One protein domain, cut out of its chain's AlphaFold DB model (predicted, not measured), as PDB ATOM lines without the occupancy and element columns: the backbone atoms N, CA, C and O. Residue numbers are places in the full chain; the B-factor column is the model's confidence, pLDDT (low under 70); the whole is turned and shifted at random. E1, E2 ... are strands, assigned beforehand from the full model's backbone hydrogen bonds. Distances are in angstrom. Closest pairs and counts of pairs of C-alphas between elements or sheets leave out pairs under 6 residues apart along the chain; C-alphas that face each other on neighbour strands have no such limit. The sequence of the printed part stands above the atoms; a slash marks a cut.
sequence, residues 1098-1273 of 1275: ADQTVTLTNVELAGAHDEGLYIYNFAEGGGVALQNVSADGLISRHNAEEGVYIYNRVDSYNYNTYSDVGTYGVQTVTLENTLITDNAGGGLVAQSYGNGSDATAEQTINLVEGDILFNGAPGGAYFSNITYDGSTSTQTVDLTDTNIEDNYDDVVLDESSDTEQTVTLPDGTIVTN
ATOM      1  N   ALA A1098     -40.261  31.351  -6.121       93.44
ATOM      2  CA  ALA A1098     -38.949  30.720  -6.017       93.44
ATOM      3  C   ALA A1098     -37.897  31.634  -6.665       93.44
ATOM      4  O   ALA A1098     -37.903  31.801  -7.882       93.44
ATOM      5  N   ASP A1099     -37.046  32.282  -5.871       95.31
ATOM      6  CA  ASP A1099     -35.984  33.190  -6.327       95.31
ATOM      7  C   ASP A1099     -34.609  32.576  -6.034       95.31
ATOM      8  O   ASP A1099     -34.224  32.448  -4.879       95.31
ATOM      9  N   GLN A1100     -33.892  32.144  -7.067       96.50
ATOM     10  CA  GLN A1100     -32.624  31.429  -6.954       96.50
ATOM     11  C   GLN A1100     -31.519  32.184  -7.695       96.50
ATOM     12  O   GLN A1100     -31.600  32.381  -8.907       96.50
ATOM     13  N   THR A1101     -30.452  32.541  -6.988       96.50
ATOM     14  CA  THR A1101     -29.185  33.020  -7.540       96.50
ATOM     15  C   THR A1101     -28.080  32.028  -7.184       96.50
ATOM     16  O   THR A1101     -27.930  31.651  -6.026       96.50
ATOM     17  N   VAL A1102     -27.338  31.564  -8.191       96.75
ATOM     18  CA  VAL A1102     -26.197  30.653  -8.013       96.75
ATOM     19  C   VAL A1102     -25.004  31.200  -8.786       96.75
ATOM     20  O   VAL A1102     -25.080  31.347 -10.011       96.75
ATOM     21  N   THR A1103     -23.898  31.457  -8.092       96.81
ATOM     22  CA  THR A1103     -22.614  31.833  -8.696       96.81
ATOM     23  C   THR A1103     -21.623  30.683  -8.558       96.81
ATOM     24  O   THR A1103     -21.388  30.184  -7.467       96.81
ATOM     25  N   LEU A1104     -20.995  30.272  -9.657       96.75
ATOM     26  CA  LEU A1104     -19.968  29.234  -9.695       96.75
ATOM     27  C   LEU A1104     -18.660  29.850 -10.199       96.75
ATOM     28  O   LEU A1104     -18.647  30.456 -11.269       96.75
ATOM     29  N   THR A1105     -17.556  29.683  -9.478       96.62
ATOM     30  CA  THR A1105     -16.232  30.183  -9.886       96.62
ATOM     31  C   THR A1105     -15.191  29.073  -9.769       96.62
ATOM     32  O   THR A1105     -14.956  28.571  -8.676       96.62
ATOM     33  N   ASN A1106     -14.526  28.700 -10.864       95.94
ATOM     34  CA  ASN A1106     -13.524  27.618 -10.908       95.94
ATOM     35  C   ASN A1106     -14.038  26.277 -10.341       95.94
ATOM     36  O   ASN A1106     -13.420  25.701  -9.446       95.94
ATOM     37  N   VAL A1107     -15.176  25.793 -10.836       96.62
ATOM     38  CA  VAL A1107     -15.785  24.527 -10.393       96.62
ATOM     39  C   VAL A1107     -15.413  23.400 -11.359       96.62
ATOM     40  O   VAL A1107     -15.626  23.540 -12.560       96.62
ATOM     41  N   GLU A1108     -14.885  22.280 -10.870       96.50
ATOM     42  CA  GLU A1108     -14.550  21.085 -11.654       96.50
ATOM     43  C   GLU A1108     -15.381  19.874 -11.206       96.50
ATOM     44  O   GLU A1108     -15.326  19.462 -10.055       96.50
ATOM     45  N   LEU A1109     -16.123  19.275 -12.136       95.75
ATOM     46  CA  LEU A1109     -17.028  18.149 -11.912       95.75
ATOM     47  C   LEU A1109     -16.647  17.032 -12.879       95.75
ATOM     48  O   LEU A1109     -16.591  17.250 -14.097       95.75
ATOM     49  N   ALA A1110     -16.341  15.844 -12.365       94.06
ATOM     50  CA  ALA A1110     -15.929  14.743 -13.222       94.06
ATOM     51  C   ALA A1110     -16.458  13.378 -12.788       94.06
ATOM     52  O   ALA A1110     -16.177  12.927 -11.684       94.06
ATOM     53  N   GLY A1111     -17.080  12.651 -13.715       91.69
ATOM     54  CA  GLY A1111     -17.412  11.240 -13.520       91.69
ATOM     55  C   GLY A1111     -18.672  10.970 -12.701       91.69
ATOM     56  O   GLY A1111     -18.723   9.909 -12.092       91.69
ATOM     57  N   ALA A1112     -19.641  11.892 -12.694       91.25
ATOM     58  CA  ALA A1112     -20.975  11.653 -12.145       91.25
ATOM     59  C   ALA A1112     -21.719  10.568 -12.957       91.25
ATOM     60  O   ALA A1112     -21.538  10.483 -14.180       91.25
ATOM     61  N   HIS A1113     -22.535   9.719 -12.331       90.69
ATOM     62  CA  HIS A1113     -23.311   8.722 -13.083       90.69
ATOM     63  C   HIS A1113     -24.449   9.364 -13.885       90.69
ATOM     64  O   HIS A1113     -24.683   8.955 -15.020       90.69
ATOM     65  N   ASP A1114     -25.079  10.402 -13.347       91.69
ATOM     66  CA  ASP A1114     -26.139  11.141 -14.018       91.69
ATOM     67  C   ASP A1114     -25.565  12.483 -14.500       91.69
ATOM     68  O   ASP A1114     -24.745  12.496 -15.434       91.69
ATOM     69  N   GLU A1115     -25.942  13.608 -13.884       93.06
ATOM     70  CA  GLU A1115     -25.475  14.934 -14.285       93.06
ATOM     71  C   GLU A1115     -24.252  15.443 -13.508       93.06
ATOM     72  O   GLU A1115     -24.140  15.317 -12.294       93.06
ATOM     73  N   GLY A1116     -23.336  16.136 -14.190       91.31
ATOM     74  CA  GLY A1116     -22.244  16.829 -13.495       91.31
ATOM     75  C   GLY A1116     -22.764  17.913 -12.544       91.31
ATOM     76  O   GLY A1116     -22.417  17.927 -11.369       91.31
ATOM     77  N   LEU A1117     -23.613  18.807 -13.056       95.94
ATOM     78  CA  LEU A1117     -24.253  19.896 -12.312       95.94
ATOM     79  C   LEU A1117     -25.756  19.895 -12.591       95.94
ATOM     80  O   LEU A1117     -26.138  20.032 -13.752       95.94
ATOM     81  N   TYR A1118     -26.585  19.849 -11.554       96.25
ATOM     82  CA  TYR A1118     -28.040  19.925 -11.639       96.25
ATOM     83  C   TYR A1118     -28.568  21.086 -10.786       96.25
ATOM     84  O   TYR A1118     -28.403  21.106  -9.571       96.25
ATOM     85  N   ILE A1119     -29.205  22.076 -11.417       96.50
ATOM     86  CA  ILE A1119     -29.795  23.237 -10.736       96.50
ATOM     87  C   ILE A1119     -31.278  23.327 -11.089       96.50
ATOM     88  O   ILE A1119     -31.633  23.558 -12.246       96.50
ATOM     89  N   TYR A1120     -32.149  23.216 -10.093       96.25
ATOM     90  CA  TYR A1120     -33.598  23.224 -10.263       96.25
ATOM     91  C   TYR A1120     -34.266  24.330  -9.444       96.25
ATOM     92  O   TYR A1120     -34.103  24.409  -8.232       96.25
ATOM     93  N   ASN A1121     -35.057  25.169 -10.108       95.56
ATOM     94  CA  ASN A1121     -35.901  26.179  -9.479       95.56
ATOM     95  C   ASN A1121     -37.366  25.885  -9.811       95.56
ATOM     96  O   ASN A1121     -37.715  25.743 -10.986       95.56
ATOM     97  N   PHE A1122     -38.230  25.781  -8.804       94.12
ATOM     98  CA  PHE A1122     -39.617  25.352  -8.981       94.12
ATOM     99  C   PHE A1122     -40.600  26.227  -8.215       94.12
ATOM    100  O   PHE A1122     -40.460  26.397  -7.014       94.12
ATOM    101  N   ALA A1123     -41.644  26.719  -8.881       90.69
ATOM    102  CA  ALA A1123     -42.774  27.383  -8.232       90.69
ATOM    103  C   ALA A1123     -44.113  26.772  -8.688       90.69
ATOM    104  O   ALA A1123     -44.399  26.694  -9.885       90.69
ATOM    105  N   GLU A1124     -44.965  26.360  -7.748       87.38
ATOM    106  CA  GLU A1124     -46.280  25.749  -8.016       87.38
ATOM    107  C   GLU A1124     -47.452  26.616  -7.512       87.38
ATOM    108  O   GLU A1124     -47.347  27.253  -6.470       87.38
ATOM    109  N   GLY A1125     -48.598  26.638  -8.206       79.31
ATOM    110  CA  GLY A1125     -49.827  27.307  -7.729       79.31
ATOM    111  C   GLY A1125     -50.079  28.701  -8.319       79.31
ATOM    112  O   GLY A1125     -50.825  29.501  -7.759       79.31
ATOM    113  N   GLY A1126     -49.483  29.009  -9.475       71.19
ATOM    114  CA  GLY A1126     -49.645  30.311 -10.136       71.19
ATOM    115  C   GLY A1126     -48.647  31.375  -9.665       71.19
ATOM    116  O   GLY A1126     -49.008  32.543  -9.518       71.19
ATOM    117  N   GLY A1127     -47.413  30.939  -9.401       80.12
ATOM    118  CA  GLY A1127     -46.333  31.707  -8.789       80.12
ATOM    119  C   GLY A1127     -45.316  32.357  -9.735       80.12
ATOM    120  O   GLY A1127     -45.513  32.428 -10.953       80.12
ATOM    121  N   VAL A1128     -44.217  32.838  -9.150       89.62
ATOM    122  CA  VAL A1128     -43.063  33.434  -9.838       89.62
ATOM    123  C   VAL A1128     -41.824  32.570  -9.601       89.62
ATOM    124  O   VAL A1128     -41.495  32.324  -8.450       89.62
ATOM    125  N   ALA A1129     -41.108  32.147 -10.643       92.00
ATOM    126  CA  ALA A1129     -39.806  31.489 -10.483       92.00
ATOM    127  C   ALA A1129     -38.702  32.298 -11.172       92.00
ATOM    128  O   ALA A1129     -38.620  32.332 -12.403       92.00
ATOM    129  N   LEU A1130     -37.870  32.976 -10.387       94.50
ATOM    130  CA  LEU A1130     -36.705  33.726 -10.842       94.50
ATOM    131  C   LEU A1130     -35.465  32.862 -10.619       94.50
ATOM    132  O   LEU A1130     -35.230  32.410  -9.509       94.50
ATOM    133  N   GLN A1131     -34.692  32.604 -11.666       95.94
ATOM    134  CA  GLN A1131     -33.456  31.836 -11.582       95.94
ATOM    135  C   GLN A1131     -32.345  32.599 -12.300       95.94
ATOM    136  O   GLN A1131     -32.480  32.931 -13.480       95.94
ATOM    137  N   ASN A1132     -31.250  32.879 -11.607       95.81
ATOM    138  CA  ASN A1132     -30.057  33.513 -12.142       95.81
ATOM    139  C   ASN A1132     -28.839  32.634 -11.843       95.81
ATOM    140  O   ASN A1132     -28.403  32.546 -10.702       95.81
ATOM    141  N   VAL A1133     -28.290  31.988 -12.864       96.00
ATOM    142  CA  VAL A1133     -27.092  31.151 -12.741       96.00
ATOM    143  C   VAL A1133     -25.943  31.834 -13.465       96.00
ATOM    144  O   VAL A1133     -26.054  32.141 -14.653       96.00
ATOM    145  N   SER A1134     -24.835  32.058 -12.769       95.69
ATOM    146  CA  SER A1134     -23.594  32.581 -13.335       95.69
ATOM    147  C   SER A1134     -22.471  31.591 -13.071       95.69
ATOM    148  O   SER A1134     -22.263  31.214 -11.928       95.69
ATOM    149  N   ALA A1135     -21.727  31.181 -14.093       94.31
ATOM    150  CA  ALA A1135     -20.565  30.317 -13.923       94.31
ATOM    151  C   ALA A1135     -19.357  30.884 -14.672       94.31
ATOM    152  O   ALA A1135     -19.466  31.116 -15.870       94.31
ATOM    153  N   ASP A1136     -18.225  31.068 -13.993       94.12
ATOM    154  CA  ASP A1136     -16.930  31.432 -14.580       94.12
ATOM    155  C   ASP A1136     -15.905  30.325 -14.293       94.12
ATOM    156  O   ASP A1136     -15.592  30.024 -13.141       94.12
ATOM    157  N   GLY A1137     -15.395  29.675 -15.338       93.19
ATOM    158  CA  GLY A1137     -14.403  28.605 -15.203       93.19
ATOM    159  C   GLY A1137     -14.983  27.258 -14.760       93.19
ATOM    160  O   GLY A1137     -14.302  26.502 -14.069       93.19
ATOM    161  N   LEU A1138     -16.226  26.943 -15.140       94.56
ATOM    162  CA  LEU A1138     -16.845  25.635 -14.891       94.56
ATOM    163  C   LEU A1138     -16.282  24.559 -15.838       94.56
ATOM    164  O   LEU A1138     -16.306  24.719 -17.056       94.56
ATOM    165  N   ILE A1139     -15.836  23.427 -15.304       93.94
ATOM    166  CA  ILE A1139     -15.381  22.252 -16.053       93.94
ATOM    167  C   ILE A1139     -16.280  21.074 -15.678       93.94
ATOM    168  O   ILE A1139     -16.308  20.682 -14.523       93.94
ATOM    169  N   SER A1140     -16.984  20.476 -16.639       93.25
ATOM    170  CA  SER A1140     -17.821  19.286 -16.413       93.25
ATOM    171  C   SER A1140     -17.493  18.187 -17.426       93.25
ATOM    172  O   SER A1140     -17.576  18.412 -18.642       93.25
ATOM    173  N   ARG A1141     -17.072  17.004 -16.960       92.81
ATOM    174  CA  ARG A1141     -16.589  15.936 -17.851       92.81
ATOM    175  C   ARG A1141     -16.886  14.511 -17.409       92.81
ATOM    176  O   ARG A1141     -16.912  14.209 -16.229       92.81
ATOM    177  N   HIS A1142     -16.939  13.597 -18.375       90.81
ATOM    178  CA  HIS A1142     -17.054  12.152 -18.127       90.81
ATOM    179  C   HIS A1142     -18.306  11.712 -17.351       90.81
ATOM    180  O   HIS A1142     -18.296  10.612 -16.803       90.81
ATOM    181  N   ASN A1143     -19.371  12.514 -17.337       89.06
ATOM    182  CA  ASN A1143     -20.630  12.145 -16.694       89.06
ATOM    183  C   ASN A1143     -21.454  11.212 -17.602       89.06
ATOM    184  O   ASN A1143     -21.337  11.290 -18.838       89.06
ATOM    185  N   ALA A1144     -22.237  10.292 -17.034       88.00
ATOM    186  CA  ALA A1144     -22.951   9.292 -17.835       88.00
ATOM    187  C   ALA A1144     -24.263   9.809 -18.461       88.00
ATOM    188  O   ALA A1144     -24.660   9.276 -19.505       88.00
ATOM    189  N   GLU A1145     -24.845  10.899 -17.952       88.88
ATOM    190  CA  GLU A1145     -25.926  11.643 -18.610       88.88
ATOM    191  C   GLU A1145     -25.453  13.043 -19.062       88.88
ATOM    192  O   GLU A1145     -24.587  13.144 -19.950       88.88
ATOM    193  N   GLU A1146     -26.020  14.132 -18.548       88.50
ATOM    194  CA  GLU A1146     -25.681  15.500 -18.946       88.50
ATOM    195  C   GLU A1146     -24.450  16.078 -18.221       88.50
ATOM    196  O   GLU A1146     -24.139  15.791 -17.072       88.50
ATOM    197  N   GLY A1147     -23.718  16.975 -18.885       87.94
ATOM    198  CA  GLY A1147     -22.668  17.747 -18.216       87.94
ATOM    199  C   GLY A1147     -23.230  18.767 -17.224       87.94
ATOM    200  O   GLY A1147     -22.753  18.865 -16.094       87.94
ATOM    201  N   VAL A1148     -24.209  19.555 -17.671       92.62
ATOM    202  CA  VAL A1148     -24.855  20.627 -16.902       92.62
ATOM    203  C   VAL A1148     -26.344  20.658 -17.239       92.62
ATOM    204  O   VAL A1148     -26.693  20.778 -18.414       92.62
ATOM    205  N   TYR A1149     -27.205  20.618 -16.225       94.62
ATOM    206  CA  TYR A1149     -28.660  20.649 -16.332       94.62
ATOM    207  C   TYR A1149     -29.236  21.769 -15.458       94.62
ATOM    208  O   TYR A1149     -29.153  21.737 -14.235       94.62
ATOM    209  N   ILE A1150     -29.815  22.794 -16.082       94.94
ATOM    210  CA  ILE A1150     -30.403  23.952 -15.399       94.94
ATOM    211  C   ILE A1150     -31.880  24.035 -15.762       94.94
ATOM    212  O   ILE A1150     -32.243  24.250 -16.922       94.94
ATOM    213  N   TYR A1151     -32.751  23.906 -14.770       94.69
ATOM    214  CA  TYR A1151     -34.185  23.798 -14.974       94.69
ATOM    215  C   TYR A1151     -34.958  24.799 -14.121       94.69
ATOM    216  O   TYR A1151     -34.870  24.791 -12.900       94.69
ATOM    217  N   ASN A1152     -35.740  25.657 -14.773       93.38
ATOM    218  CA  ASN A1152     -36.674  26.570 -14.126       93.38
ATOM    219  C   ASN A1152     -38.102  26.156 -14.486       93.38
ATOM    220  O   ASN A1152     -38.457  26.103 -15.666       93.38
ATOM    221  N   ARG A1153     -38.940  25.864 -13.495       92.69
ATOM    222  CA  ARG A1153     -40.293  25.349 -13.703       92.69
ATOM    223  C   ARG A1153     -41.315  26.179 -12.942       92.69
ATOM    224  O   ARG A1153     -41.205  26.368 -11.737       92.69
ATOM    225  N   VAL A1154     -42.369  26.593 -13.637       88.88
ATOM    226  CA  VAL A1154     -43.534  27.236 -13.029       88.88
ATOM    227  C   VAL A1154     -44.810  26.515 -13.423       88.88
ATOM    228  O   VAL A1154     -45.180  26.462 -14.598       88.88
ATOM    229  N   ASP A1155     -45.519  26.001 -12.424       87.69
ATOM    230  CA  ASP A1155     -46.786  25.303 -12.593       87.69
ATOM    231  C   ASP A1155     -47.960  26.155 -12.078       87.69
ATOM    232  O   ASP A1155     -47.955  26.701 -10.974       87.69
ATOM    233  N   SER A1156     -49.021  26.239 -12.876       79.88
ATOM    234  CA  SER A1156     -50.278  26.908 -12.545       79.88
ATOM    235  C   SER A1156     -51.423  25.898 -12.580       79.88
ATOM    236  O   SER A1156     -52.019  25.615 -13.625       79.88
ATOM    237  N   TYR A1157     -51.753  25.333 -11.417       74.81
ATOM    238  CA  TYR A1157     -52.908  24.450 -11.264       74.81
ATOM    239  C   TYR A1157     -54.162  25.269 -10.959       74.81
ATOM    240  O   TYR A1157     -54.492  25.582  -9.819       74.81
ATOM    241  N   ASN A1158     -54.905  25.618 -12.007       60.62
ATOM    242  CA  ASN A1158     -56.103  26.446 -11.889       60.62
ATOM    243  C   ASN A1158     -57.316  25.620 -11.394       60.62
ATOM    244  O   ASN A1158     -58.218  25.283 -12.165       60.62
ATOM    245  N   TYR A1159     -57.344  25.243 -10.110       62.78
ATOM    246  CA  TYR A1159     -58.466  24.484  -9.526       62.78
ATOM    247  C   TYR A1159     -59.692  25.354  -9.184       62.78
ATOM    248  O   TYR A1159     -60.795  24.823  -9.037       62.78
ATOM    249  N   ASN A1160     -59.551  26.684  -9.120       58.03
ATOM    250  CA  ASN A1160     -60.635  27.615  -8.795       58.03
ATOM    251  C   ASN A1160     -60.659  28.818  -9.749       58.03
ATOM    252  O   ASN A1160     -59.629  29.345 -10.124       58.03
ATOM    253  N   THR A1161     -61.851  29.299 -10.113       57.91
ATOM    254  CA  THR A1161     -62.113  30.350 -11.126       57.91
ATOM    255  C   THR A1161     -61.602  31.775 -10.798       57.91
ATOM    256  O   THR A1161     -62.200  32.749 -11.257       57.91
ATOM    257  N   TYR A1162     -60.559  31.937  -9.983       60.44
ATOM    258  CA  TYR A1162     -59.924  33.227  -9.687       60.44
ATOM    259  C   TYR A1162     -58.788  33.477 -10.695       60.44
ATOM    260  O   TYR A1162     -57.674  33.013 -10.517       60.44
ATOM    261  N   SER A1163     -59.101  34.171 -11.792       51.72
ATOM    262  CA  SER A1163     -58.339  34.154 -13.052       51.72
ATOM    263  C   SER A1163     -57.259  35.235 -13.248       51.72
ATOM    264  O   SER A1163     -56.972  35.547 -14.396       51.72
ATOM    265  N   ASP A1164     -56.695  35.855 -12.202       61.16
ATOM    266  CA  ASP A1164     -55.903  37.094 -12.391       61.16
ATOM    267  C   ASP A1164     -54.469  37.088 -11.807       61.16
ATOM    268  O   ASP A1164     -53.801  38.122 -11.871       61.16
ATOM    269  N   VAL A1165     -53.959  35.982 -11.245       66.81
ATOM    270  CA  VAL A1165     -52.556  35.927 -10.771       66.81
ATOM    271  C   VAL A1165     -51.670  35.414 -11.909       66.81
ATOM    272  O   VAL A1165     -51.766  34.255 -12.302       66.81
ATOM    273  N   GLY A1166     -50.869  36.307 -12.498       73.25
ATOM    274  CA  GLY A1166     -49.955  35.960 -13.587       73.25
ATOM    275  C   GLY A1166     -48.855  35.021 -13.100       73.25
ATOM    276  O   GLY A1166     -48.212  35.302 -12.095       73.25
ATOM    277  N   THR A1167     -48.652  33.922 -13.819       82.62
ATOM    278  CA  THR A1167     -47.608  32.929 -13.549       82.62
ATOM    279  C   THR A1167     -46.368  33.293 -14.369       82.62
ATOM    280  O   THR A1167     -46.483  33.428 -15.589       82.62
ATOM    281  N   TYR A1168     -45.209  33.508 -13.740       86.94
ATOM    282  CA  TYR A1168     -44.041  34.113 -14.405       86.94
ATOM    283  C   TYR A1168     -42.729  33.402 -14.053       86.94
ATOM    284  O   TYR A1168     -42.275  33.461 -12.919       86.94
ATOM    285  N   GLY A1169     -42.103  32.749 -15.028       87.94
ATOM    286  CA  GLY A1169     -40.762  32.181 -14.909       87.94
ATOM    287  C   GLY A1169     -39.742  33.047 -15.641       87.94
ATOM    288  O   GLY A1169     -39.935  33.334 -16.820       87.94
ATOM    289  N   VAL A1170     -38.656  33.440 -14.979       90.75
ATOM    290  CA  VAL A1170     -37.494  34.097 -15.598       90.75
ATOM    291  C   VAL A1170     -36.259  33.289 -15.279       90.75
ATOM    292  O   VAL A1170     -35.954  33.071 -14.116       90.75
ATOM    293  N   GLN A1171     -35.533  32.872 -16.305       93.81
ATOM    294  CA  GLN A1171     -34.254  32.198 -16.166       93.81
ATOM    295  C   GLN A1171     -33.182  33.009 -16.894       93.81
ATOM    296  O   GLN A1171     -33.316  33.287 -18.084       93.81
ATOM    297  N   THR A1172     -32.121  33.389 -16.193       92.88
ATOM    298  CA  THR A1172     -30.901  33.949 -16.778       92.88
ATOM    299  C   THR A1172     -29.755  32.991 -16.491       92.88
ATOM    300  O   THR A1172     -29.521  32.647 -15.340       92.88
ATOM    301  N   VAL A1173     -29.056  32.547 -17.530       92.75
ATOM    302  CA  VAL A1173     -27.872  31.691 -17.415       92.75
ATOM    303  C   VAL A1173     -26.714  32.403 -18.094       92.75
ATOM    304  O   VAL A1173     -26.807  32.717 -19.278       92.75
ATOM    305  N   THR A1174     -25.636  32.667 -17.369       92.75
ATOM    306  CA  THR A1174     -24.400  33.246 -17.905       92.75
ATOM    307  C   THR A1174     -23.259  32.266 -17.674       92.75
ATOM    308  O   THR A1174     -22.981  31.920 -16.533       92.75
ATOM    309  N   LEU A1175     -22.624  31.792 -18.744       90.31
ATOM    310  CA  LEU A1175     -21.484  30.876 -18.671       90.31
ATOM    311  C   LEU A1175     -20.266  31.535 -19.324       90.31
ATOM    312  O   LEU A1175     -20.310  31.878 -20.509       90.31
ATOM    313  N   GLU A1176     -19.196  31.680 -18.550       89.38
ATOM    314  CA  GLU A1176     -17.901  32.254 -18.907       89.38
ATOM    315  C   GLU A1176     -16.798  31.212 -18.699       89.38
ATOM    316  O   GLU A1176     -16.807  30.460 -17.727       89.38
ATOM    317  N   ASN A1177     -15.850  31.106 -19.636       87.62
ATOM    318  CA  ASN A1177     -14.724  30.160 -19.546       87.62
ATOM    319  C   ASN A1177     -15.108  28.686 -19.248       87.62
ATOM    320  O   ASN A1177     -14.317  27.939 -18.673       87.62
ATOM    321  N   THR A1178     -16.304  28.254 -19.658       88.12
ATOM    322  CA  THR A1178     -16.860  26.928 -19.335       88.12
ATOM    323  C   THR A1178     -16.441  25.839 -20.334       88.12
ATOM    324  O   THR A1178     -16.574  26.019 -21.544       88.12
ATOM    325  N   LEU A1179     -16.012  24.671 -19.841       88.81
ATOM    326  CA  LEU A1179     -15.634  23.484 -20.621       88.81
ATOM    327  C   LEU A1179     -16.521  22.280 -20.266       88.81
ATOM    328  O   LEU A1179     -16.443  21.760 -19.158       88.81
ATOM    329  N   ILE A1180     -17.303  21.776 -21.226       88.69
ATOM    330  CA  ILE A1180     -18.183  20.611 -21.032       88.69
ATOM    331  C   ILE A1180     -17.837  19.526 -22.058       88.69
ATOM    332  O   ILE A1180     -18.202  19.648 -23.225       88.69
ATOM    333  N   THR A1181     -17.144  18.461 -21.649       87.62
ATOM    334  CA  THR A1181     -16.547  17.478 -22.579       87.62
ATOM    335  C   THR A1181     -16.786  16.033 -22.152       87.62
ATOM    336  O   THR A1181     -16.858  15.729 -20.971       87.62
ATOM    337  N   ASP A1182     -16.847  15.112 -23.115       85.81
ATOM    338  CA  ASP A1182     -16.864  13.664 -22.865       85.81
ATOM    339  C   ASP A1182     -18.020  13.135 -21.974       85.81
ATOM    340  O   ASP A1182     -17.854  12.096 -21.337       85.81
ATOM    341  N   ASN A1183     -19.179  13.805 -21.947       83.94
ATOM    342  CA  ASN A1183     -20.399  13.330 -21.267       83.94
ATOM    343  C   ASN A1183     -21.255  12.453 -22.205       83.94
ATOM    344  O   ASN A1183     -21.291  12.699 -23.416       83.94
ATOM    345  N   ALA A1184     -21.921  11.415 -21.692       83.62
ATOM    346  CA  ALA A1184     -22.567  10.401 -22.537       83.62
ATOM    347  C   ALA A1184     -24.024  10.712 -22.949       83.62
ATOM    348  O   ALA A1184     -24.419  10.271 -24.037       83.62
ATOM    349  N   GLY A1185     -24.792  11.475 -22.163       73.62
ATOM    350  CA  GLY A1185     -26.189  11.861 -22.432       73.62
ATOM    351  C   GLY A1185     -26.356  13.229 -23.107       73.62
ATOM    352  O   GLY A1185     -27.142  13.357 -24.048       73.62
ATOM    353  N   GLY A1186     -25.545  14.225 -22.734       76.25
ATOM    354  CA  GLY A1186     -25.632  15.583 -23.289       76.25
ATOM    355  C   GLY A1186     -24.578  16.550 -22.742       76.25
ATOM    356  O   GLY A1186     -23.866  16.244 -21.790       76.25
ATOM    357  N   GLY A1187     -24.427  17.717 -23.376       84.31
ATOM    358  CA  GLY A1187     -23.512  18.767 -22.923       84.31
ATOM    359  C   GLY A1187     -24.167  19.686 -21.892       84.31
ATOM    360  O   GLY A1187     -23.996  19.502 -20.690       84.31
ATOM    361  N   LEU A1188     -24.900  20.684 -22.385       89.31
ATOM    362  CA  LEU A1188     -25.590  21.700 -21.587       89.31
ATOM    363  C   LEU A1188     -27.091  21.641 -21.867       89.31
ATOM    364  O   LEU A1188     -27.497  21.825 -23.015       89.31
ATOM    365  N   VAL A1189     -27.905  21.460 -20.834       89.88
ATOM    366  CA  VAL A1189     -29.361  21.578 -20.889       89.88
ATOM    367  C   VAL A1189     -29.783  22.788 -20.070       89.88
ATOM    368  O   VAL A1189     -29.529  22.848 -18.874       89.88
ATOM    369  N   ALA A1190     -30.445  23.755 -20.706       88.88
ATOM    370  CA  ALA A1190     -31.131  24.826 -19.985       88.88
ATOM    371  C   ALA A1190     -32.600  24.860 -20.401       88.88
ATOM    372  O   ALA A1190     -32.939  25.136 -21.561       88.88
ATOM    373  N   GLN A1191     -33.485  24.580 -19.453       89.50
ATOM    374  CA  GLN A1191     -34.915  24.495 -19.687       89.50
ATOM    375  C   GLN A1191     -35.683  25.483 -18.811       89.50
ATOM    376  O   GLN A1191     -35.471  25.558 -17.605       89.50
ATOM    377  N   SER A1192     -36.618  26.203 -19.430       87.62
ATOM    378  CA  SER A1192     -37.649  26.974 -18.738       87.62
ATOM    379  C   SER A1192     -39.020  26.404 -19.107       87.62
ATOM    380  O   SER A1192     -39.329  26.233 -20.288       87.62
ATOM    381  N   TYR A1193     -39.826  26.036 -18.115       87.12
ATOM    382  CA  TYR A1193     -41.105  25.352 -18.308       87.12
ATOM    383  C   TYR A1193     -42.241  26.100 -17.618       87.12
ATOM    384  O   TYR A1193     -42.223  26.281 -16.404       87.12
ATOM    385  N   GLY A1194     -43.254  26.507 -18.385       84.12
ATOM    386  CA  GLY A1194     -44.457  27.174 -17.887       84.12
ATOM    387  C   GLY A1194     -45.721  26.359 -18.166       84.12
ATOM    388  O   GLY A1194     -46.179  26.270 -19.307       84.12
ATOM    389  N   ASN A1195     -46.343  25.797 -17.133       82.56
ATOM    390  CA  ASN A1195     -47.555  24.988 -17.264       82.56
ATOM    391  C   ASN A1195     -48.797  25.755 -16.807       82.56
ATOM    392  O   ASN A1195     -49.033  25.901 -15.613       82.56
ATOM    393  N   GLY A1196     -49.608  26.238 -17.752       79.00
ATOM    394  CA  GLY A1196     -50.876  26.916 -17.474       79.00
ATOM    395  C   GLY A1196     -51.251  27.940 -18.543       79.00
ATOM    396  O   GLY A1196     -50.384  28.465 -19.238       79.00
ATOM    397  N   SER A1197     -52.547  28.255 -18.653       75.12
ATOM    398  CA  SER A1197     -53.092  29.104 -19.727       75.12
ATOM    399  C   SER A1197     -52.542  30.534 -19.771       75.12
ATOM    400  O   SER A1197     -52.606  31.175 -20.814       75.12
ATOM    401  N   ASP A1198     -52.005  31.023 -18.649       76.56
ATOM    402  CA  ASP A1198     -51.473  32.383 -18.486       76.56
ATOM    403  C   ASP A1198     -50.006  32.387 -18.010       76.56
ATOM    404  O   ASP A1198     -49.515  33.397 -17.503       76.56
ATOM    405  N   ALA A1199     -49.297  31.258 -18.146       80.12
ATOM    406  CA  ALA A1199     -47.880  31.185 -17.807       80.12
ATOM    407  C   ALA A1199     -47.033  31.984 -18.804       80.12
ATOM    408  O   ALA A1199     -47.252  31.944 -20.014       80.12
ATOM    409  N   THR A1200     -46.058  32.727 -18.297       83.25
ATOM    410  CA  THR A1200     -45.039  33.389 -19.108       83.25
ATOM    411  C   THR A1200     -43.679  32.858 -18.698       83.25
ATOM    412  O   THR A1200     -43.376  32.840 -17.511       83.25
ATOM    413  N   ALA A1201     -42.882  32.423 -19.668       85.38
ATOM    414  CA  ALA A1201     -41.543  31.897 -19.434       85.38
ATOM    415  C   ALA A1201     -40.526  32.696 -20.259       85.38
ATOM    416  O   ALA A1201     -40.538  32.670 -21.492       85.38
ATOM    417  N   GLU A1202     -39.653  33.432 -19.586       87.50
ATOM    418  CA  GLU A1202     -38.549  34.178 -20.181       87.50
ATOM    419  C   GLU A1202     -37.233  33.466 -19.870       87.50
ATOM    420  O   GLU A1202     -36.948  33.137 -18.722       87.50
ATOM    421  N   GLN A1203     -36.429  33.209 -20.895       89.75
ATOM    422  CA  GLN A1203     -35.121  32.577 -20.753       89.75
ATOM    423  C   GLN A1203     -34.076  33.418 -21.488       89.75
ATOM    424  O   GLN A1203     -34.243  33.719 -22.670       89.75
ATOM    425  N   THR A1204     -33.006  33.800 -20.799       89.31
ATOM    426  CA  THR A1204     -31.835  34.479 -21.363       89.31
ATOM    427  C   THR A1204     -30.602  33.630 -21.098       89.31
ATOM    428  O   THR A1204     -30.314  33.313 -19.951       89.31
ATOM    429  N   ILE A1205     -29.870  33.265 -22.144       88.25
ATOM    430  CA  ILE A1205     -28.646  32.465 -22.050       88.25
ATOM    431  C   ILE A1205     -27.516  33.270 -22.681       88.25
ATOM    432  O   ILE A1205     -27.560  33.549 -23.877       88.25
ATOM    433  N   ASN A1206     -26.519  33.642 -21.886       88.12
ATOM    434  CA  ASN A1206     -25.333  34.370 -22.319       88.12
ATOM    435  C   ASN A1206     -24.124  33.435 -22.237       88.12
ATOM    436  O   ASN A1206     -23.745  33.005 -21.150       88.12
ATOM    437  N   LEU A1207     -23.512  33.124 -23.374       84.94
ATOM    438  CA  LEU A1207     -22.284  32.333 -23.437       84.94
ATOM    439  C   LEU A1207     -21.134  33.272 -23.813       84.94
ATOM    440  O   LEU A1207     -20.933  33.587 -24.990       84.94
ATOM    441  N   VAL A1208     -20.419  33.777 -22.812       79.62
ATOM    442  CA  VAL A1208     -19.464  34.887 -22.955       79.62
ATOM    443  C   VAL A1208     -18.037  34.343 -22.847       79.62
ATOM    444  O   VAL A1208     -17.767  33.541 -21.974       79.62
ATOM    445  N   GLU A1209     -17.145  34.742 -23.763       67.06
ATOM    446  CA  GLU A1209     -15.689  34.474 -23.751       67.06
ATOM    447  C   GLU A1209     -15.260  33.079 -23.212       67.06
ATOM    448  O   GLU A1209     -15.057  32.864 -22.020       67.06
ATOM    449  N   GLY A1210     -15.061  32.110 -24.116       58.44
ATOM    450  CA  GLY A1210     -14.542  30.782 -23.763       58.44
ATOM    451  C   GLY A1210     -14.732  29.740 -24.869       58.44
ATOM    452  O   GLY A1210     -15.663  29.829 -25.674       58.44
ATOM    453  N   ASP A1211     -13.840  28.747 -24.930       55.00
ATOM    454  CA  ASP A1211     -14.033  27.555 -25.763       55.00
ATOM    455  C   ASP A1211     -15.069  26.649 -25.069       55.00
ATOM    456  O   ASP A1211     -14.703  25.758 -24.302       55.00
ATOM    457  N   ILE A1212     -16.365  26.862 -25.329       61.81
ATOM    458  CA  ILE A1212     -17.396  25.876 -24.965       61.81
ATOM    459  C   ILE A1212     -17.243  24.692 -25.918       61.81
ATOM    460  O   ILE A1212     -17.825  24.635 -27.003       61.81
ATOM    461  N   LEU A1213     -16.366  23.773 -25.528       63.19
ATOM    462  CA  LEU A1213     -15.942  22.657 -26.353       63.19
ATOM    463  C   LEU A1213     -16.772  21.410 -26.027       63.19
ATOM    464  O   LEU A1213     -16.385  20.624 -25.168       63.19
ATOM    465  N   PHE A1214     -17.869  21.193 -26.756       66.31
ATOM    466  CA  PHE A1214     -18.680  19.967 -26.686       66.31
ATOM    467  C   PHE A1214     -17.991  18.789 -27.393       66.31
ATOM    468  O   PHE A1214     -18.502  18.211 -28.353       66.31
ATOM    469  N   ASN A1215     -16.779  18.435 -26.977       57.84
ATOM    470  CA  ASN A1215     -16.027  17.376 -27.635       57.84
ATOM    471  C   ASN A1215     -16.525  15.999 -27.165       57.84
ATOM    472  O   ASN A1215     -16.388  15.639 -25.999       57.84
ATOM    473  N   GLY A1216     -17.115  15.222 -28.078       59.34
ATOM    474  CA  GLY A1216     -17.448  13.810 -27.849       59.34
ATOM    475  C   GLY A1216     -18.823  13.503 -27.240       59.34
ATOM    476  O   GLY A1216     -19.168  12.322 -27.178       59.34
ATOM    477  N   ALA A1217     -19.628  14.505 -26.870       58.50
ATOM    478  CA  ALA A1217     -20.978  14.295 -26.337       58.50
ATOM    479  C   ALA A1217     -22.012  14.128 -27.474       58.50
ATOM    480  O   ALA A1217     -22.142  15.019 -28.312       58.50
ATOM    481  N   PRO A1218     -22.777  13.023 -27.543       57.94
ATOM    482  CA  PRO A1218     -23.719  12.759 -28.638       57.94
ATOM    483  C   PRO A1218     -24.978  13.658 -28.667       57.94
ATOM    484  O   PRO A1218     -25.829  13.432 -29.530       57.94
ATOM    485  N   GLY A1219     -25.103  14.651 -27.772       62.69
ATOM    486  CA  GLY A1219     -26.313  15.470 -27.581       62.69
ATOM    487  C   GLY A1219     -26.163  17.000 -27.668       62.69
ATOM    488  O   GLY A1219     -27.186  17.678 -27.697       62.69
ATOM    489  N   GLY A1220     -24.948  17.560 -27.748       76.12
ATOM    490  CA  GLY A1220     -24.752  19.013 -27.899       76.12
ATOM    491  C   GLY A1220     -25.318  19.882 -26.758       76.12
ATOM    492  O   GLY A1220     -25.368  19.443 -25.606       76.12
ATOM    493  N   ALA A1221     -25.719  21.119 -27.080       78.06
ATOM    494  CA  ALA A1221     -26.427  22.034 -26.179       78.06
ATOM    495  C   ALA A1221     -27.930  22.064 -26.505       78.06
ATOM    496  O   ALA A1221     -28.327  22.342 -27.642       78.06
ATOM    497  N   TYR A1222     -28.769  21.812 -25.504       81.75
ATOM    498  CA  TYR A1222     -30.222  21.773 -25.626       81.75
ATOM    499  C   TYR A1222     -30.854  22.914 -24.830       81.75
ATOM    500  O   TYR A1222     -30.791  22.955 -23.598       81.75
ATOM    501  N   PHE A1223     -31.504  23.837 -25.535       81.62
ATOM    502  CA  PHE A1223     -32.202  24.956 -24.912       81.62
ATOM    503  C   PHE A1223     -33.685  24.861 -25.233       81.62
ATOM    504  O   PHE A1223     -34.091  24.958 -26.392       81.62
ATOM    505  N   SER A1224     -34.517  24.702 -24.206       79.19
ATOM    506  CA  SER A1224     -35.963  24.607 -24.404       79.19
ATOM    507  C   SER A1224     -36.718  25.591 -23.528       79.19
ATOM    508  O   SER A1224     -36.431  25.763 -22.346       79.19
ATOM    509  N   ASN A1225     -37.707  26.239 -24.135       74.38
ATOM    510  CA  ASN A1225     -38.671  27.065 -23.432       74.38
ATOM    511  C   ASN A1225     -40.069  26.536 -23.771       74.38
ATOM    512  O   ASN A1225     -40.579  26.750 -24.873       74.38
ATOM    513  N   ILE A1226     -40.639  25.749 -22.863       76.38
ATOM    514  CA  ILE A1226     -41.858  24.979 -23.111       76.38
ATOM    515  C   ILE A1226     -43.011  25.631 -22.364       76.38
ATOM    516  O   ILE A1226     -42.972  25.786 -21.145       76.38
ATOM    517  N   THR A1227     -44.077  25.954 -23.092       70.25
ATOM    518  CA  THR A1227     -45.307  26.481 -22.508       70.25
ATOM    519  C   THR A1227     -46.541  25.768 -23.071       70.25
ATOM    520  O   THR A1227     -46.523  25.254 -24.193       70.25
ATOM    521  N   TYR A1228     -47.620  25.690 -22.286       72.31
ATOM    522  CA  TYR A1228     -48.880  25.041 -22.683       72.31
ATOM    523  C   TYR A1228     -50.080  26.010 -22.682       72.31
ATOM    524  O   TYR A1228     -50.220  26.839 -21.790       72.31
ATOM    525  N   ASP A1229     -50.993  25.838 -23.650       62.38
ATOM    526  CA  ASP A1229     -52.376  26.368 -23.654       62.38
ATOM    527  C   ASP A1229     -52.558  27.909 -23.721       62.38
ATOM    528  O   ASP A1229     -53.415  28.470 -23.043       62.38
ATOM    529  N   GLY A1230     -51.814  28.604 -24.596       61.12
ATOM    530  CA  GLY A1230     -52.022  30.039 -24.902       61.12
ATOM    531  C   GLY A1230     -51.090  31.022 -24.179       61.12
ATOM    532  O   GLY A1230     -51.261  32.235 -24.303       61.12
ATOM    533  N   SER A1231     -50.106  30.480 -23.475       69.94
ATOM    534  CA  SER A1231     -48.995  31.130 -22.781       69.94
ATOM    535  C   SER A1231     -47.961  31.748 -23.735       69.94
ATOM    536  O   SER A1231     -47.840  31.340 -24.890       69.94
ATOM    537  N   THR A1232     -47.200  32.735 -23.252       75.19
ATOM    538  CA  THR A1232     -46.137  33.407 -24.023       75.19
ATOM    539  C   THR A1232     -44.759  33.040 -23.500       75.19
ATOM    540  O   THR A1232     -44.478  33.236 -22.319       75.19
ATOM    541  N   SER A1233     -43.874  32.584 -24.377       79.94
ATOM    542  CA  SER A1233     -42.468  32.324 -24.058       79.94
ATOM    543  C   SER A1233     -41.550  33.208 -24.893       79.94
ATOM    544  O   SER A1233     -41.746  33.371 -26.100       79.94
ATOM    545  N   THR A1234     -40.531  33.774 -24.248       82.88
ATOM    546  CA  THR A1234     -39.443  34.489 -24.929       82.88
ATOM    547  C   THR A1234     -38.127  33.816 -24.584       82.88
ATOM    548  O   THR A1234     -37.831  33.596 -23.412       82.88
ATOM    549  N   GLN A1235     -37.325  33.485 -25.589       84.94
ATOM    550  CA  GLN A1235     -36.001  32.898 -25.399       84.94
ATOM    551  C   GLN A1235     -34.964  33.755 -26.124       84.94
ATOM    552  O   GLN A1235     -35.089  33.996 -27.326       84.94
ATOM    553  N   THR A1236     -33.948  34.220 -25.405       84.56
ATOM    554  CA  THR A1236     -32.794  34.924 -25.969       84.56
ATOM    555  C   THR A1236     -31.537  34.111 -25.704       84.56
ATOM    556  O   THR A1236     -31.235  33.820 -24.554       84.56
ATOM    557  N   VAL A1237     -30.799  33.756 -26.753       84.62
ATOM    558  CA  VAL A1237     -29.508  33.060 -26.644       84.62
ATOM    559  C   VAL A1237     -28.442  33.930 -27.299       84.62
ATOM    560  O   VAL A1237     -28.521  34.194 -28.498       84.62
ATOM    561  N   ASP A1238     -27.462  34.407 -26.539       85.00
ATOM    562  CA  ASP A1238     -26.336  35.192 -27.044       85.00
ATOM    563  C   ASP A1238     -25.060  34.343 -27.083       85.00
ATOM    564  O   ASP A1238     -24.568  33.885 -26.053       85.00
ATOM    565  N   LEU A1239     -24.546  34.132 -28.297       81.50
ATOM    566  CA  LEU A1239     -23.351  33.350 -28.613       81.50
ATOM    567  C   LEU A1239     -22.221  34.230 -29.174       81.50
ATOM    568  O   LEU A1239     -21.309  33.710 -29.817       81.50
ATOM    569  N   THR A1240     -22.303  35.562 -29.049       74.44
ATOM    570  CA  THR A1240     -21.446  36.515 -29.788       74.44
ATOM    571  C   THR A1240     -19.942  36.322 -29.611       74.44
ATOM    572  O   THR A1240     -19.202  36.641 -30.539       74.44
ATOM    573  N   ASP A1241     -19.502  35.747 -28.496       70.12
ATOM    574  CA  ASP A1241     -18.087  35.514 -28.190       70.12
ATOM    575  C   ASP A1241     -17.769  34.027 -27.912       70.12
ATOM    576  O   ASP A1241     -16.741  33.702 -27.317       70.12
ATOM    577  N   THR A1242     -18.624  33.102 -28.371       65.31
ATOM    578  CA  THR A1242     -18.462  31.652 -28.157       65.31
ATOM    579  C   THR A1242     -17.762  30.964 -29.333       65.31
ATOM    580  O   THR A1242     -18.164  31.105 -30.495       65.31
ATOM    581  N   ASN A1243     -16.746  30.150 -29.047       65.06
ATOM    582  CA  ASN A1243     -16.027  29.365 -30.051       65.06
ATOM    583  C   ASN A1243     -16.513  27.901 -30.029       65.06
ATOM    584  O   ASN A1243     -15.984  27.071 -29.298       65.06
ATOM    585  N   ILE A1244     -17.554  27.592 -30.810       66.00
ATOM    586  CA  ILE A1244     -18.110  26.231 -30.930       66.00
ATOM    587  C   ILE A1244     -17.305  25.474 -32.004       66.00
ATOM    588  O   ILE A1244     -17.556  25.629 -33.205       66.00
ATOM    589  N   GLU A1245     -16.287  24.712 -31.596       58.22
ATOM    590  CA  GLU A1245     -15.531  23.833 -32.501       58.22
ATOM    591  C   GLU A1245     -16.268  22.488 -32.687       58.22
ATOM    592  O   GLU A1245     -16.481  21.757 -31.732       58.22
ATOM    593  N   ASP A1246     -16.592  22.180 -33.952       52.78
ATOM    594  CA  ASP A1246     -17.358  21.031 -34.476       52.78
ATOM    595  C   ASP A1246     -18.909  21.146 -34.433       52.78
ATOM    596  O   ASP A1246     -19.528  21.398 -33.417       52.78
ATOM    597  N   ASN A1247     -19.510  21.009 -35.630       52.38
ATOM    598  CA  ASN A1247     -20.944  20.993 -35.988       52.38
ATOM    599  C   ASN A1247     -21.921  21.948 -35.257       52.38
ATOM    600  O   ASN A1247     -22.546  21.613 -34.262       52.38
ATOM    601  N   TYR A1248     -22.279  23.052 -35.929       52.31
ATOM    602  CA  TYR A1248     -23.467  23.874 -35.610       52.31
ATOM    603  C   TYR A1248     -24.816  23.113 -35.589       52.31
ATOM    604  O   TYR A1248     -25.822  23.709 -35.214       52.31
ATOM    605  N   ASP A1249     -24.861  21.841 -36.008       57.59
ATOM    606  CA  ASP A1249     -26.061  20.991 -35.910       57.59
ATOM    607  C   ASP A1249     -26.379  20.589 -34.447       57.59
ATOM    608  O   ASP A1249     -27.439  20.018 -34.199       57.59
ATOM    609  N   ASP A1250     -25.498  20.911 -33.491       61.25
ATOM    610  CA  ASP A1250     -25.556  20.442 -32.099       61.25
ATOM    611  C   ASP A1250     -26.158  21.468 -31.109       61.25
ATOM    612  O   ASP A1250     -26.176  21.220 -29.907       61.25
ATOM    613  N   VAL A1251     -26.683  22.609 -31.581       67.12
ATOM    614  CA  VAL A1251     -27.538  23.498 -30.766       67.12
ATOM    615  C   VAL A1251     -28.994  23.266 -31.155       67.12
ATOM    616  O   VAL A1251     -29.432  23.685 -32.229       67.12
ATOM    617  N   VAL A1252     -29.747  22.598 -30.283       70.00
ATOM    618  CA  VAL A1252     -31.162  22.289 -30.512       70.00
ATOM    619  C   VAL A1252     -32.027  23.271 -29.731       70.00
ATOM    620  O   VAL A1252     -31.971  23.332 -28.504       70.00
ATOM    621  N   LEU A1253     -32.840  24.023 -30.471       71.75
ATOM    622  CA  LEU A1253     -33.918  24.847 -29.933       71.75
ATOM    623  C   LEU A1253     -35.232  24.096 -30.158       71.75
ATOM    624  O   LEU A1253     -35.536  23.733 -31.296       71.75
ATOM    625  N   ASP A1254     -35.991  23.829 -29.097       71.25
ATOM    626  CA  ASP A1254     -37.291  23.160 -29.226       71.25
ATOM    627  C   ASP A1254     -38.373  24.140 -29.715       71.25
ATOM    628  O   ASP A1254     -38.506  25.257 -29.206       71.25
ATOM    629  N   GLU A1255     -39.154  23.723 -30.712       58.66
ATOM    630  CA  GLU A1255     -40.219  24.523 -31.318       58.66
ATOM    631  C   GLU A1255     -41.560  24.257 -30.628       58.66
ATOM    632  O   GLU A1255     -42.337  23.383 -31.030       58.66
ATOM    633  N   SER A1256     -41.899  25.075 -29.631       61.91
ATOM    634  CA  SER A1256     -43.301  25.250 -29.243       61.91
ATOM    635  C   SER A1256     -43.958  26.290 -30.167       61.91
ATOM    636  O   SER A1256     -43.330  27.269 -30.575       61.91
ATOM    637  N   SER A1257     -45.229  26.090 -30.534       56.12
ATOM    638  CA  SER A1257     -45.907  26.859 -31.592       56.12
ATOM    639  C   SER A1257     -46.069  28.365 -31.337       56.12
ATOM    640  O   SER A1257     -46.521  29.066 -32.244       56.12
ATOM    641  N   ASP A1258     -45.713  28.852 -30.144       66.94
ATOM    642  CA  ASP A1258     -45.971  30.217 -29.672       66.94
ATOM    643  C   ASP A1258     -44.756  30.885 -28.969       66.94
ATOM    644  O   ASP A1258     -44.927  31.903 -28.299       66.94
ATOM    645  N   THR A1259     -43.524  30.374 -29.154       69.38
ATOM    646  CA  THR A1259     -42.289  30.973 -28.583       69.38
ATOM    647  C   THR A1259     -41.645  32.011 -29.514       69.38
ATOM    648  O   THR A1259     -41.364  31.711 -30.675       69.38
ATOM    649  N   GLU A1260     -41.329  33.213 -29.011       77.75
ATOM    650  CA  GLU A1260     -40.446  34.169 -29.704       77.75
ATOM    651  C   GLU A1260     -38.983  33.883 -29.325       77.75
ATOM    652  O   GLU A1260     -38.547  34.157 -28.206       77.75
ATOM    653  N   GLN A1261     -38.222  33.309 -30.261       80.00
ATOM    654  CA  GLN A1261     -36.809  32.975 -30.061       80.00
ATOM    655  C   GLN A1261     -35.906  33.975 -30.788       80.00
ATOM    656  O   GLN A1261     -36.091  34.234 -31.983       80.00
ATOM    657  N   THR A1262     -34.912  34.511 -30.084       79.94
ATOM    658  CA  THR A1262     -33.860  35.377 -30.627       79.94
ATOM    659  C   THR A1262     -32.496  34.779 -30.307       79.94
ATOM    660  O   THR A1262     -32.106  34.714 -29.150       79.94
ATOM    661  N   VAL A1263     -31.746  34.370 -31.327       80.62
ATOM    662  CA  VAL A1263     -30.384  33.843 -31.166       80.62
ATOM    663  C   VAL A1263     -29.399  34.807 -31.808       80.62
ATOM    664  O   VAL A1263     -29.503  35.084 -33.005       80.62
ATOM    665  N   THR A1264     -28.438  35.321 -31.049       81.44
ATOM    666  CA  THR A1264     -27.317  36.099 -31.587       81.44
ATOM    667  C   THR A1264     -26.134  35.164 -31.796       81.44
ATOM    668  O   THR A1264     -25.593  34.620 -30.847       81.44
ATOM    669  N   LEU A1265     -25.746  34.939 -33.049       78.56
ATOM    670  CA  LEU A1265     -24.644  34.051 -33.423       78.56
ATOM    671  C   LEU A1265     -23.264  34.688 -33.145       78.56
ATOM    672  O   LEU A1265     -23.178  35.918 -33.069       78.56
ATOM    673  N   PRO A1266     -22.169  33.894 -33.132       74.12
ATOM    674  CA  PRO A1266     -20.803  34.385 -32.887       74.12
ATOM    675  C   PRO A1266     -20.304  35.495 -33.825       74.12
ATOM    676  O   PRO A1266     -19.364  36.218 -33.519       74.12
ATOM    677  N   ASP A1267     -20.902  35.667 -35.008       75.44
ATOM    678  CA  ASP A1267     -20.550  36.761 -35.923       75.44
ATOM    679  C   ASP A1267     -21.380  38.045 -35.702       75.44
ATOM    680  O   ASP A1267     -21.284  38.997 -36.487       75.44
ATOM    681  N   GLY A1268     -22.196  38.076 -34.643       74.75
ATOM    682  CA  GLY A1268     -23.139  39.146 -34.319       74.75
ATOM    683  C   GLY A1268     -24.454  39.085 -35.098       74.75
ATOM    684  O   GLY A1268     -25.246  40.032 -35.039       74.75
ATOM    685  N   THR A1269     -24.704  38.022 -35.869       77.06
ATOM    686  CA  THR A1269     -25.963  37.855 -36.604       77.06
ATOM    687  C   THR A1269     -27.092  37.470 -35.658       77.06
ATOM    688  O   THR A1269     -27.061  36.407 -35.053       77.06
ATOM    689  N   ILE A1270     -28.137  38.293 -35.603       77.12
ATOM    690  CA  ILE A1270     -29.364  37.984 -34.863       77.12
ATOM    691  C   ILE A1270     -30.316  37.192 -35.766       77.12
ATOM    692  O   ILE A1270     -30.699  37.666 -36.843       77.12
ATOM    693  N   VAL A1271     -30.727  36.011 -35.319       74.44
ATOM    694  CA  VAL A1271     -31.743  35.170 -35.952       74.44
ATOM    695  C   VAL A1271     -32.981  35.157 -35.061       74.44
ATOM    696  O   VAL A1271     -32.924  34.738 -33.913       74.44
ATOM    697  N   THR A1272     -34.104  35.643 -35.586       69.00
ATOM    698  CA  THR A1272     -35.396  35.672 -34.882       69.00
ATOM    699  C   THR A1272     -36.354  34.668 -35.511       69.00
ATOM    700  O   THR A1272     -36.507  34.704 -36.738       69.00
ATOM    701  N   ASN A1273     -37.052  33.865 -34.703       60.06
ATOM    702  CA  ASN A1273     -38.017  32.843 -35.139       60.06
ATOM    703  C   ASN A1273     -37.399  31.832 -36.120       60.06
ATOM    704  O   ASN A1273     -37.777  31.790 -37.297       60.06
TER     705      ASN A1273
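This is residues 1098 to 1273 of the 1275 residues of the protein "IAT_beta domain-containing protein" of Solemya pervernicosa gill symbiont (UniProt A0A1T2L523). The printed part is a flattened solenoid: the chain winds in stacked turns, each running out along one long wall of strands, E1 E4 E7 E10 E12 E14, and back along a second wall, E3 E6 E9 E11 E13, that faces it. In the first turns the short strands E2, E5 and E8 make a small third wall across one end, the long link of residues 1156 to 1166 reaches out at the opposite end, and E15 folds back on E14 as a hairpin at the last edge. The 176 printed residues hold no named helix and fifteen named strands, E1 to E15 in chain order, and the class is all strand. The largest sheet has the order E1 E4 E7 E10 E12 E14 E15 and is mixed, while the sheets E3 E6 E9 E11 E13 and E2 E5 E8 are parallel throughout. The whole is compact, with a radius of gyration of the C-alphas of 16.3 A and spans of 50 by 35 by 25 A.

Find C-alpha 1098 at (-38.949, 30.720, -6.017), where E1, residues 1098 to 1105, begins. E2 holds residues 1108 to 1110 and E3 residues 1117 to 1124, 23.2 A long. Next come E4, residues 1128 to 1136, 26.6 A, E5, residues 1139 to 1141, and E6, residues 1146 to 1155, 24.1 A. E7, residues 1167 to 1176, starts with C-alpha 1167 at (-47.608, 32.929, -13.549) and runs 30.2 A; after it look for E8, residues 1179 to 1181, and E9, residues 1186 to 1195, 24.6 A. E10, residues 1199 to 1208, measures 29.1 A, E11, residues 1221 to 1228, 22.9 A, and E12, residues 1232 to 1238, 20.1 A. Then read E13, residues 1251 to 1253, E14, residues 1259 to 1264, and E15, residues 1270 to 1272, which ends with C-alpha 1272 at (-35.396, 35.672, -34.882).

Start at the edge strand E1 and its parallel neighbour E4, at 1 degree, where N 1100 and O 1130 are 2.8 A apart, within hydrogen-bond range. E4 and E7 are parallel too, with N 1131 and O 1170 at 2.8 A. At the other edge E14 and E15 are an antiparallel hairpin at 168 degrees, with N 1271 and O 1263 at 2.8 A. This sheet and E3 E6 E9 E11 E13 form a sandwich, two sheets face to face, with best planes 13 degrees apart and facing parts 8.8 A centre to centre. The second sheet is twisted; in it look at E6 and E9, with N 1150 and O 1189 at 2.8 A, and at E11 and E13, with N 1252 and O 1221 at 3.0 A. Across the sandwich the closest C-alphas of E6 and E7 are those of Val 1154 and Gly 1169, 6.0 A apart. E1 runs on into E2 across a break of 2 residues at 94 degrees, E4 into E5 at 93 degrees and E7 into E8 at 92 degrees. In the small sheet N 1109 of E2 and O 1139 of E5 are 2.8 A apart. E1 and E15 are apart.

The two C-alphas farthest apart are those of Thr 1161 and Glu 1245, 51.7 A. The printed part has no cut. Three links are long: E6 to E7 with 11 residues, and E10 to E11 and E12 to E13 with 12 each. The mean pLDDT of the printed part is 80.9, and 39 residues are under 70, among them residues 1158 to 1165, 1209 to 1219 and 1242 to 1251.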